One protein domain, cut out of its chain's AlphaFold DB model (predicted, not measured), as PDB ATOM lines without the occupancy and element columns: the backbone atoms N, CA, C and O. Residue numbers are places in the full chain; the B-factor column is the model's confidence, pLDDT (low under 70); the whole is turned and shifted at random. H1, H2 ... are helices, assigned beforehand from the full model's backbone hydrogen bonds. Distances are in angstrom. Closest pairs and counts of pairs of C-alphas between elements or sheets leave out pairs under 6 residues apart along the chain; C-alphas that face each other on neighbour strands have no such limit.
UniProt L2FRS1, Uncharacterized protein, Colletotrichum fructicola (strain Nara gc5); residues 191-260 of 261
ATOM      1  N   ASP A 191     -39.825  20.988 -13.600       79.62
ATOM      2  CA  ASP A 191     -39.832  21.772 -14.833       79.62
ATOM      3  C   ASP A 191     -40.675  23.035 -14.692       79.62
ATOM      4  O   ASP A 191     -40.311  24.093 -15.207       79.62
ATOM      5  N   ASN A 192     -41.789  22.970 -13.960       76.25
ATOM      6  CA  ASN A 192     -42.585  24.155 -13.660       76.25
ATOM      7  C   ASN A 192     -41.829  25.145 -12.752       76.25
ATOM      8  O   ASN A 192     -41.805  26.348 -13.022       76.25
ATOM      9  N   VAL A 193     -41.143  24.652 -11.712       73.12
ATOM     10  CA  VAL A 193     -40.300  25.487 -10.834       73.12
ATOM     11  C   VAL A 193     -39.157  26.130 -11.624       73.12
ATOM     12  O   VAL A 193     -38.907  27.329 -11.477       73.12
ATOM     13  N   ARG A 194     -38.492  25.366 -12.501       72.00
ATOM     14  CA  ARG A 194     -37.440  25.873 -13.393       72.00
ATOM     15  C   ARG A 194     -37.989  26.964 -14.310       72.00
ATOM     16  O   ARG A 194     -37.468  28.077 -14.290       72.00
ATOM     17  N   ARG A 195     -39.076  26.694 -15.042       72.75
ATOM     18  CA  ARG A 195     -39.727  27.668 -15.938       72.75
ATOM     19  C   ARG A 195     -40.121  28.949 -15.210       72.75
ATOM     20  O   ARG A 195     -39.823  30.030 -15.703       72.75
ATOM     21  N   THR A 196     -40.699  28.838 -14.015       70.38
ATOM     22  CA  THR A 196     -41.081  30.001 -13.196       70.38
ATOM     23  C   THR A 196     -39.861  30.835 -12.797       70.38
ATOM     24  O   THR A 196     -39.894  32.058 -12.907       70.38
ATOM     25  N   ARG A 197     -38.753  30.194 -12.394       68.50
ATOM     26  CA  ARG A 197     -37.499  30.897 -12.076       68.50
ATOM     27  C   ARG A 197     -36.942  31.634 -13.298       68.50
ATOM     28  O   ARG A 197     -36.522  32.779 -13.173       68.50
ATOM     29  N   HIS A 198     -36.964  31.005 -14.473       67.00
ATOM     30  CA  HIS A 198     -36.493  31.627 -15.714       67.00
ATOM     31  C   HIS A 198     -37.405  32.777 -16.172       67.00
ATOM     32  O   HIS A 198     -36.904  33.839 -16.535       67.00
ATOM     33  N   ALA A 199     -38.727  32.616 -16.077       65.19
ATOM     34  CA  ALA A 199     -39.691  33.668 -16.391       65.19
ATOM     35  C   ALA A 199     -39.566  34.868 -15.436       65.19
ATOM     36  O   ALA A 199     -39.544  36.008 -15.891       65.19
ATOM     37  N   GLY A 200     -39.406  34.627 -14.130       59.38
ATOM     38  CA  GLY A 200     -39.194  35.686 -13.138       59.38
ATOM     39  C   GLY A 200     -37.921  36.499 -13.390       59.38
ATOM     40  O   GLY A 200     -37.935  37.721 -13.260       59.38
ATOM     41  N   LEU A 201     -36.840  35.845 -13.831       61.97
ATOM     42  CA  LEU A 201     -35.614  36.531 -14.258       61.97
ATOM     43  C   LEU A 201     -35.827  37.340 -15.549       61.97
ATOM     44  O   LEU A 201     -35.335  38.460 -15.649       61.97
ATOM     45  N   GLY A 202     -36.615  36.829 -16.501       56.94
ATOM     46  CA  GLY A 202     -36.996  37.563 -17.712       56.94
ATOM     47  C   GLY A 202     -37.838  38.816 -17.432       56.94
ATOM     48  O   GLY A 202     -37.601  39.866 -18.024       56.94
ATOM     49  N   VAL A 203     -38.769  38.748 -16.475       59.91
ATOM     50  CA  VAL A 203     -39.552  39.914 -16.026       59.91
ATOM     51  C   VAL A 203     -38.654  40.950 -15.347       59.91
ATOM     52  O   VAL A 203     -38.759  42.136 -15.653       59.91
ATOM     53  N   MET A 204     -37.720  40.522 -14.491       55.50
ATOM     54  CA  MET A 204     -36.731  41.423 -13.881       55.50
ATOM     55  C   MET A 204     -35.856  42.120 -14.930       55.50
ATOM     56  O   MET A 204     -35.572  43.306 -14.781       55.50
ATOM     57  N   MET A 205     -35.482  41.439 -16.018       56.91
ATOM     58  CA  MET A 205     -34.786  42.076 -17.143       56.91
ATOM     59  C   MET A 205     -35.647  43.151 -17.822       56.91
ATOM     60  O   MET A 205     -35.147  44.240 -18.098       56.91
ATOM     61  N   GLY A 206     -36.938  42.876 -18.039       54.88
ATOM     62  CA  GLY A 206     -37.879  43.839 -18.623       54.88
ATOM     63  C   GLY A 206     -38.081  45.086 -17.757       54.88
ATOM     64  O   GLY A 206     -38.083  46.200 -18.272       54.88
ATOM     65  N   VAL A 207     -38.170  44.917 -16.434       56.28
ATOM     66  CA  VAL A 207     -38.291  46.033 -15.478       56.28
ATOM     67  C   VAL A 207     -36.975  46.807 -15.349       56.28
ATOM     68  O   VAL A 207     -36.984  48.033 -15.273       56.28
ATOM     69  N   SER A 208     -35.832  46.117 -15.390       53.78
ATOM     70  CA  SER A 208     -34.509  46.754 -15.357       53.78
ATOM     71  C   SER A 208     -34.284  47.652 -16.577       53.78
ATOM     72  O   SER A 208     -33.695  48.716 -16.441       53.78
ATOM     73  N   GLY A 209     -34.821  47.300 -17.750       53.31
ATOM     74  CA  GLY A 209     -34.768  48.145 -18.950       53.31
ATOM     75  C   GLY A 209     -35.479  49.503 -18.826       53.31
ATOM     76  O   GLY A 209     -35.253  50.376 -19.659       53.31
ATOM     77  N   LEU A 210     -36.302  49.705 -17.788       52.06
ATOM     78  CA  LEU A 210     -37.044  50.948 -17.537       52.06
ATOM     79  C   LEU A 210     -36.305  51.930 -16.605       52.06
ATOM     80  O   LEU A 210     -36.774  53.052 -16.421       52.06
ATOM     81  N   ILE A 211     -35.160  51.547 -16.018       51.69
ATOM     82  CA  ILE A 211     -34.373  52.394 -15.103       51.69
ATOM     83  C   ILE A 211     -33.099  52.879 -15.826       51.69
ATOM     84  O   ILE A 211     -32.158  52.102 -15.976       51.69
ATOM     85  N   PRO A 212     -32.995  54.157 -16.238       43.94
ATOM     86  CA  PRO A 212     -32.003  54.595 -17.232       43.94
ATOM     87  C   PRO A 212     -30.526  54.457 -16.827       43.94
ATOM     88  O   PRO A 212     -29.672  54.293 -17.690       43.94
ATOM     89  N   VAL A 213     -30.207  54.537 -15.530       49.69
ATOM     90  CA  VAL A 213     -28.811  54.641 -15.049       49.69
ATOM     91  C   VAL A 213     -28.304  53.347 -14.401       49.69
ATOM     92  O   VAL A 213     -27.134  53.006 -14.528       49.69
ATOM     93  N   VAL A 214     -29.183  52.589 -13.741       45.91
ATOM     94  CA  VAL A 214     -28.831  51.346 -13.015       45.91
ATOM     95  C   VAL A 214     -29.358  50.097 -13.734       45.91
ATOM     96  O   VAL A 214     -28.873  48.983 -13.536       45.91
ATOM     97  N   GLY A 215     -30.335  50.287 -14.618       48.19
ATOM     98  CA  GLY A 215     -31.046  49.249 -15.351       48.19
ATOM     99  C   GLY A 215     -30.200  48.370 -16.266       48.19
ATOM    100  O   GLY A 215     -30.358  47.151 -16.209       48.19
ATOM    101  N   PRO A 216     -29.263  48.920 -17.061       54.38
ATOM    102  CA  PRO A 216     -28.393  48.106 -17.906       54.38
ATOM    103  C   PRO A 216     -27.544  47.110 -17.098       54.38
ATOM    104  O   PRO A 216     -27.464  45.939 -17.458       54.38
ATOM    105  N   LEU A 217     -26.982  47.531 -15.957       54.28
ATOM    106  CA  LEU A 217     -26.198  46.665 -15.063       54.28
ATOM    107  C   LEU A 217     -27.060  45.577 -14.403       54.28
ATOM    108  O   LEU A 217     -26.653  44.417 -14.349       54.28
ATOM    109  N   LEU A 218     -28.268  45.926 -13.952       53.06
ATOM    110  CA  LEU A 218     -29.216  44.973 -13.361       53.06
ATOM    111  C   LEU A 218     -29.764  43.975 -14.395       53.06
ATOM    112  O   LEU A 218     -29.915  42.788 -14.092       53.06
ATOM    113  N   GLY A 219     -29.994  44.423 -15.631       55.53
ATOM    114  CA  GLY A 219     -30.412  43.589 -16.756       55.53
ATOM    115  C   GLY A 219     -29.329  42.598 -17.189       55.53
ATOM    116  O   GLY A 219     -29.617  41.407 -17.320       55.53
ATOM    117  N   PHE A 220     -28.076  43.049 -17.328       58.16
ATOM    118  CA  PHE A 220     -26.934  42.170 -17.613       58.16
ATOM    119  C   PHE A 220     -26.672  41.180 -16.474       58.16
ATOM    120  O   PHE A 220     -26.479  39.992 -16.732       58.16
ATOM    121  N   GLY A 221     -26.719  41.638 -15.218       56.09
ATOM    122  CA  GLY A 221     -26.578  40.772 -14.046       56.09
ATOM    123  C   GLY A 221     -27.652  39.684 -13.996       56.09
ATOM    124  O   GLY A 221     -27.338  38.515 -13.771       56.09
ATOM    125  N   SER A 222     -28.906  40.036 -14.288       60.97
ATOM    126  CA  SER A 222     -30.029  39.089 -14.338       60.97
ATOM    127  C   SER A 222     -29.898  38.082 -15.487       60.97
ATOM    128  O   SER A 222     -30.133  36.890 -15.280       60.97
ATOM    129  N   TRP A 223     -29.461  38.525 -16.673       60.50
ATOM    130  CA  TRP A 223     -29.220  37.653 -17.830       60.50
ATOM    131  C   TRP A 223     -28.066  36.674 -17.599       60.50
ATOM    132  O   TRP A 223     -28.223  35.468 -17.796       60.50
ATOM    133  N   ALA A 224     -26.923  37.174 -17.123       60.59
ATOM    134  CA  ALA A 224     -25.757  36.351 -16.815       60.59
ATOM    135  C   ALA A 224     -26.090  35.319 -15.728       60.59
ATOM    136  O   ALA A 224     -25.746  34.144 -15.851       60.59
ATOM    137  N   THR A 225     -26.848  35.729 -14.709       63.97
ATOM    138  CA  THR A 225     -27.340  34.834 -13.658       63.97
ATOM    139  C   THR A 225     -28.264  33.752 -14.226       63.97
ATOM    140  O   THR A 225     -28.110  32.576 -13.892       63.97
ATOM    141  N   ALA A 226     -29.191  34.102 -15.128       62.00
ATOM    142  CA  ALA A 226     -30.066  33.135 -15.791       62.00
ATOM    143  C   ALA A 226     -29.278  32.116 -16.634       62.00
ATOM    144  O   ALA A 226     -29.536  30.916 -16.523       62.00
ATOM    145  N   GLY A 227     -28.289  32.575 -17.410       58.97
ATOM    146  CA  GLY A 227     -27.412  31.717 -18.210       58.97
ATOM    147  C   GLY A 227     -26.577  30.759 -17.354       58.97
ATOM    148  O   GLY A 227     -26.553  29.556 -17.618       58.97
ATOM    149  N   ILE A 228     -25.976  31.254 -16.265       69.44
ATOM    150  CA  ILE A 228     -25.244  30.421 -15.294       69.44
ATOM    151  C   ILE A 228     -26.175  29.367 -14.681       69.44
ATOM    152  O   ILE A 228     -25.794  28.200 -14.556       69.44
ATOM    153  N   TYR A 229     -27.415  29.722 -14.332       68.88
ATOM    154  CA  TYR A 229     -28.375  28.749 -13.807       68.88
ATOM    155  C   TYR A 229     -28.753  27.667 -14.822       68.88
ATOM    156  O   TYR A 229     -28.861  26.509 -14.429       68.88
ATOM    157  N   MET A 230     -28.918  28.004 -16.105       68.44
ATOM    158  CA  MET A 230     -29.219  27.012 -17.146       68.44
ATOM    159  C   MET A 230     -28.060  26.026 -17.333       68.44
ATOM    160  O   MET A 230     -28.271  24.819 -17.252       68.44
ATOM    161  N   ILE A 231     -26.830  26.532 -17.476       71.06
ATOM    162  CA  ILE A 231     -25.629  25.696 -17.648       71.06
ATOM    163  C   ILE A 231     -25.401  24.811 -16.415       71.06
ATOM    164  O   ILE A 231     -25.110  23.618 -16.525       71.06
ATOM    165  N   THR A 232     -25.550  25.377 -15.214       75.50
ATOM    166  CA  THR A 232     -25.360  24.608 -13.976       75.50
ATOM    167  C   THR A 232     -26.452  23.568 -13.757       75.50
ATOM    168  O   THR A 232     -26.167  22.529 -13.164       75.50
ATOM    169  N   ASP A 233     -27.680  23.802 -14.215       74.75
ATOM    170  CA  ASP A 233     -28.748  22.808 -14.127       74.75
ATOM    171  C   ASP A 233     -28.566  21.680 -15.149       74.75
ATOM    172  O   ASP A 233     -28.706  20.519 -14.773       74.75
ATOM    173  N   GLU A 234     -28.137  21.979 -16.379       76.31
ATOM    174  CA  GLU A 234     -27.797  20.954 -17.376       76.31
ATOM    175  C   GLU A 234     -26.625  20.070 -16.914       76.31
ATOM    176  O   GLU A 234     -26.671  18.840 -17.011       76.31
ATOM    177  N   SER A 235     -25.589  20.682 -16.332       81.50
ATOM    178  CA  SER A 235     -24.464  19.955 -15.739       81.50
ATOM    179  C   SER A 235     -24.920  19.013 -14.614       81.50
ATOM    180  O   SER A 235     -24.529  17.842 -14.587       81.50
ATOM    181  N   LYS A 236     -25.802  19.479 -13.718       79.56
ATOM    182  CA  LYS A 236     -26.375  18.643 -12.648       79.56
ATOM    183  C   LYS A 236     -27.219  17.503 -13.210       79.56
ATOM    184  O   LYS A 236     -27.092  16.384 -12.724       79.56
ATOM    185  N   ASP A 237     -28.027  17.756 -14.235       81.69
ATOM    186  CA  ASP A 237     -28.857  16.727 -14.867       81.69
ATOM    187  C   ASP A 237     -27.995  15.636 -15.516       81.69
ATOM    188  O   ASP A 237     -28.304  14.451 -15.401       81.69
ATOM    189  N   ASN A 238     -26.863  15.998 -16.127       83.69
ATOM    190  CA  ASN A 238     -25.890  15.024 -16.631       83.69
ATOM    191  C   ASN A 238     -25.291  14.154 -15.519       83.69
ATOM    192  O   ASN A 238     -25.228  12.932 -15.666       83.69
ATOM    193  N   ILE A 239     -24.900  14.759 -14.395       84.00
ATOM    194  CA  ILE A 239     -24.387  14.021 -13.232       84.00
ATOM    195  C   ILE A 239     -25.451  13.048 -12.708       84.00
ATOM    196  O   ILE A 239     -25.155  11.873 -12.492       84.00
ATOM    197  N   ILE A 240     -26.693  13.513 -12.561       84.31
ATOM    198  CA  ILE A 240     -27.816  12.696 -12.091       84.31
ATOM    199  C   ILE A 240     -28.085  11.537 -13.051       84.31
ATOM    200  O   ILE A 240     -28.185  10.397 -12.609       84.31
ATOM    201  N   ARG A 241     -28.139  11.785 -14.365       85.88
ATOM    202  CA  ARG A 241     -28.333  10.725 -15.371       85.88
ATOM    203  C   ARG A 241     -27.246   9.659 -15.299       85.88
ATOM    204  O   ARG A 241     -27.554   8.472 -15.366       85.88
ATOM    205  N   ASN A 242     -25.990  10.065 -15.137       86.38
ATOM    206  CA  ASN A 242     -24.884   9.123 -14.990       86.38
ATOM    207  C   ASN A 242     -25.006   8.306 -13.699       86.38
ATOM    208  O   ASN A 242     -24.775   7.099 -13.724       86.38
ATOM    209  N   LYS A 243     -25.445   8.929 -12.599       85.56
ATOM    210  CA  LYS A 243     -25.709   8.236 -11.331       85.56
ATOM    211  C   LYS A 243     -26.867   7.253 -11.410       85.56
ATOM    212  O   LYS A 243     -26.740   6.133 -10.930       85.56
ATOM    213  N   VAL A 244     -27.952   7.625 -12.078       86.38
ATOM    214  CA  VAL A 244     -29.066   6.712 -12.354       86.38
ATOM    215  C   VAL A 244     -28.581   5.500 -13.145       86.38
ATOM    216  O   VAL A 244     -28.828   4.377 -12.726       86.38
ATOM    217  N   LYS A 245     -27.822   5.701 -14.230       86.38
ATOM    218  CA  LYS A 245     -27.243   4.591 -15.008       86.38
ATOM    219  C   LYS A 245     -26.338   3.694 -14.160       86.38
ATOM    220  O   LYS A 245     -26.387   2.475 -14.295       86.38
ATOM    221  N   GLU A 246     -25.515   4.288 -13.296       86.25
ATOM    222  CA  GLU A 246     -24.656   3.549 -12.366       86.25
ATOM    223  C   GLU A 246     -25.487   2.671 -11.419       86.25
ATOM    224  O   GLU A 246     -25.171   1.491 -11.264       86.25
ATOM    225  N   PHE A 247     -26.560   3.217 -10.841       85.44
ATOM    226  CA  PHE A 247     -27.468   2.471  -9.972       85.44
ATOM    227  C   PHE A 247     -28.209   1.364 -10.703       85.44
ATOM    228  O   PHE A 247     -28.206   0.237 -10.225       85.44
ATOM    229  N   THR A 248     -28.768   1.645 -11.875       88.12
ATOM    230  CA  THR A 248     -29.471   0.648 -12.689       88.12
ATOM    231  C   THR A 248     -28.567  -0.529 -13.050       88.12
ATOM    232  O   THR A 248     -28.982  -1.677 -12.968       88.12
ATOM    233  N   ARG A 249     -27.288  -0.274 -13.357       86.94
ATOM    234  CA  ARG A 249     -26.317  -1.345 -13.633       86.94
ATOM    235  C   ARG A 249     -26.023  -2.219 -12.406       86.94
ATOM    236  O   ARG A 249     -25.651  -3.378 -12.565       86.94
ATOM    237  N   ARG A 250     -26.104  -1.658 -11.195       86.38
ATOM    238  CA  ARG A 250     -25.862  -2.382  -9.931       86.38
ATOM    239  C   ARG A 250     -27.115  -3.073  -9.394       86.38
ATOM    240  O   ARG A 250     -26.986  -4.074  -8.699       86.38
ATOM    241  N   HIS A 251     -28.290  -2.549  -9.730       87.88
ATOM    242  CA  HIS A 251     -29.592  -3.005  -9.261       87.88
ATOM    243  C   HIS A 251     -30.524  -3.179 -10.460       87.88
ATOM    244  O   HIS A 251     -31.188  -2.234 -10.900       87.88
ATOM    245  N   ILE A 252     -30.542  -4.398 -11.000       88.56
ATOM    246  CA  ILE A 252     -31.299  -4.774 -12.202       88.56
ATOM    247  C   ILE A 252     -32.806  -4.511 -12.048       88.56
ATOM    248  O   ILE A 252     -33.502  -4.224 -13.018       88.56
ATOM    249  N   GLU A 253     -33.309  -4.522 -10.816       90.62
ATOM    250  CA  GLU A 253     -34.700  -4.243 -10.456       90.62
ATOM    251  C   GLU A 253     -35.149  -2.843 -10.914       90.62
ATOM    252  O   GLU A 253     -36.332  -2.607 -11.190       90.62
ATOM    253  N   LEU A 254     -34.199  -1.908 -11.028       88.62
ATOM    254  CA  LEU A 254     -34.440  -0.555 -11.521       88.62
ATOM    255  C   LEU A 254     -34.592  -0.493 -13.046       88.62
ATOM    256  O   LEU A 254     -35.235   0.436 -13.533       88.62
ATOM    257  N   GLU A 255     -34.074  -1.456 -13.816       87.94
ATOM    258  CA  GLU A 255     -34.252  -1.472 -15.279       87.94
ATOM    259  C   GLU A 255     -35.733  -1.515 -15.658       87.94
ATOM    260  O   GLU A 255     -36.161  -0.800 -16.566       87.94
ATOM    261  N   LYS A 256     -36.536  -2.263 -14.891       87.25
ATOM    262  CA  LYS A 256     -37.992  -2.335 -15.062       87.25
ATOM    263  C   LYS A 256     -38.665  -0.976 -14.922       87.25
ATOM    264  O   LYS A 256     -39.685  -0.754 -15.549       87.25
ATOM    265  N   MET A 257     -38.144  -0.066 -14.100       85.25
ATOM    266  CA  MET A 257     -38.685   1.294 -14.048       85.25
ATOM    267  C   MET A 257     -38.371   2.046 -15.338       85.25
ATOM    268  O   MET A 257     -39.256   2.617 -15.973       85.25
ATOM    269  N   PHE A 258     -37.111   2.032 -15.753       80.44
ATOM    270  CA  PHE A 258     -36.680   2.821 -16.903       80.44
ATOM    271  C   PHE A 258     -37.211   2.308 -18.245       80.44
ATOM    272  O   PHE A 258     -37.173   3.060 -19.208       80.44
ATOM    273  N   SER A 259     -37.772   1.098 -18.318       78.31
ATOM    274  CA  SER A 259     -38.510   0.637 -19.503       78.31
ATOM    275  C   SER A 259     -39.881   1.308 -19.689       78.31
ATOM    276  O   SER A 259     -40.456   1.218 -20.773       78.31
ATOM    277  N   TYR A 260     -40.408   1.985 -18.660       72.38
ATOM    278  CA  TYR A 260     -41.679   2.725 -18.704       72.38
ATOM    279  C   TYR A 260     -41.505   4.256 -18.752       72.38
ATOM    280  O   TYR A 260     -42.504   4.972 -18.634       72.38
TER     281      TYR A 260
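Overview. This is residues 191 to 260 of the 261 residues of an uncharacterized protein of Colletotrichum fructicola (strain Nara gc5) (UniProt L2FRS1). A long helical hairpin with unequal arms: the long helix H2 makes the length of the whole, and the shorter H1 runs back beside its first part. At the other end of H2 the chain turns back into the short helix H3, on the same side of H2 as H1, so that the outline is a long bar with a part folded in at each end and an open gap between H1 and H3. The printed part has 70 residues with three named helices, in the order H1, H2, H3, and no named strand; the class is all helix. The whole is extended, with a radius of gyration of the C-alphas of 18.8 A, and its C-alphas span 60 by 18 by 10 A.

Along the chain. The printed part begins with H1, residues 191 to 208, 25.5 A from first to last C-alpha; C-alpha 191 is at (-39.832, 21.772, -14.833). After six residues comes H2, residues 215 to 250, 52.2 A long, from C-alpha 215 at (-31.046, 49.249, -15.351) to C-alpha 250 at (-25.862, -2.382, -9.931). His 251 alone stands between it and H3, residues 252 to 258, which ends with C-alpha 258 at (-36.680, 2.821, -16.903).

Arrangement. H1 and H2 form a helical hairpin: they touch, with 19 pairs of C-alphas within 8 A, and run opposite ways at a shallow tilt of 13 degrees. Their closest C-alphas are those of Ser 208 and Gly 215, 4.3 A apart, and H2 touches H1 with residues 215 to 226 alone. H2 and H3 only just touch, with 3 pairs of C-alphas within 8 A, and only at the corner by their link. The closest C-alphas there are those of Thr 248 and Leu 254, 5.2 A apart, and H2 touches H3 with residues 247 to 248 alone. These two helices run opposite ways at a steep tilt of 43 degrees. H1 and H3 are apart. In H1 and H2 every O i to N i+4 pair is within hydrogen-bond range; in H3 1 of 3 such pairs is, beside 3 of 4 O i to N i+3 pairs.

Size, cuts and confidence. The outline is a rod, but only just, and the two C-alphas farthest apart, those of Pro 212 and Ile 252, are 59.6 A apart. Residues 234 to 243, which belong to H2, stand free. The printed part has no cut; the link from H1 to H2 is short, and that from H2 to H3 is tight. The mean pLDDT of the printed part is 70.2, with residues 197 to 230 under 70; the mean is 64 for H1 and 87 for H3.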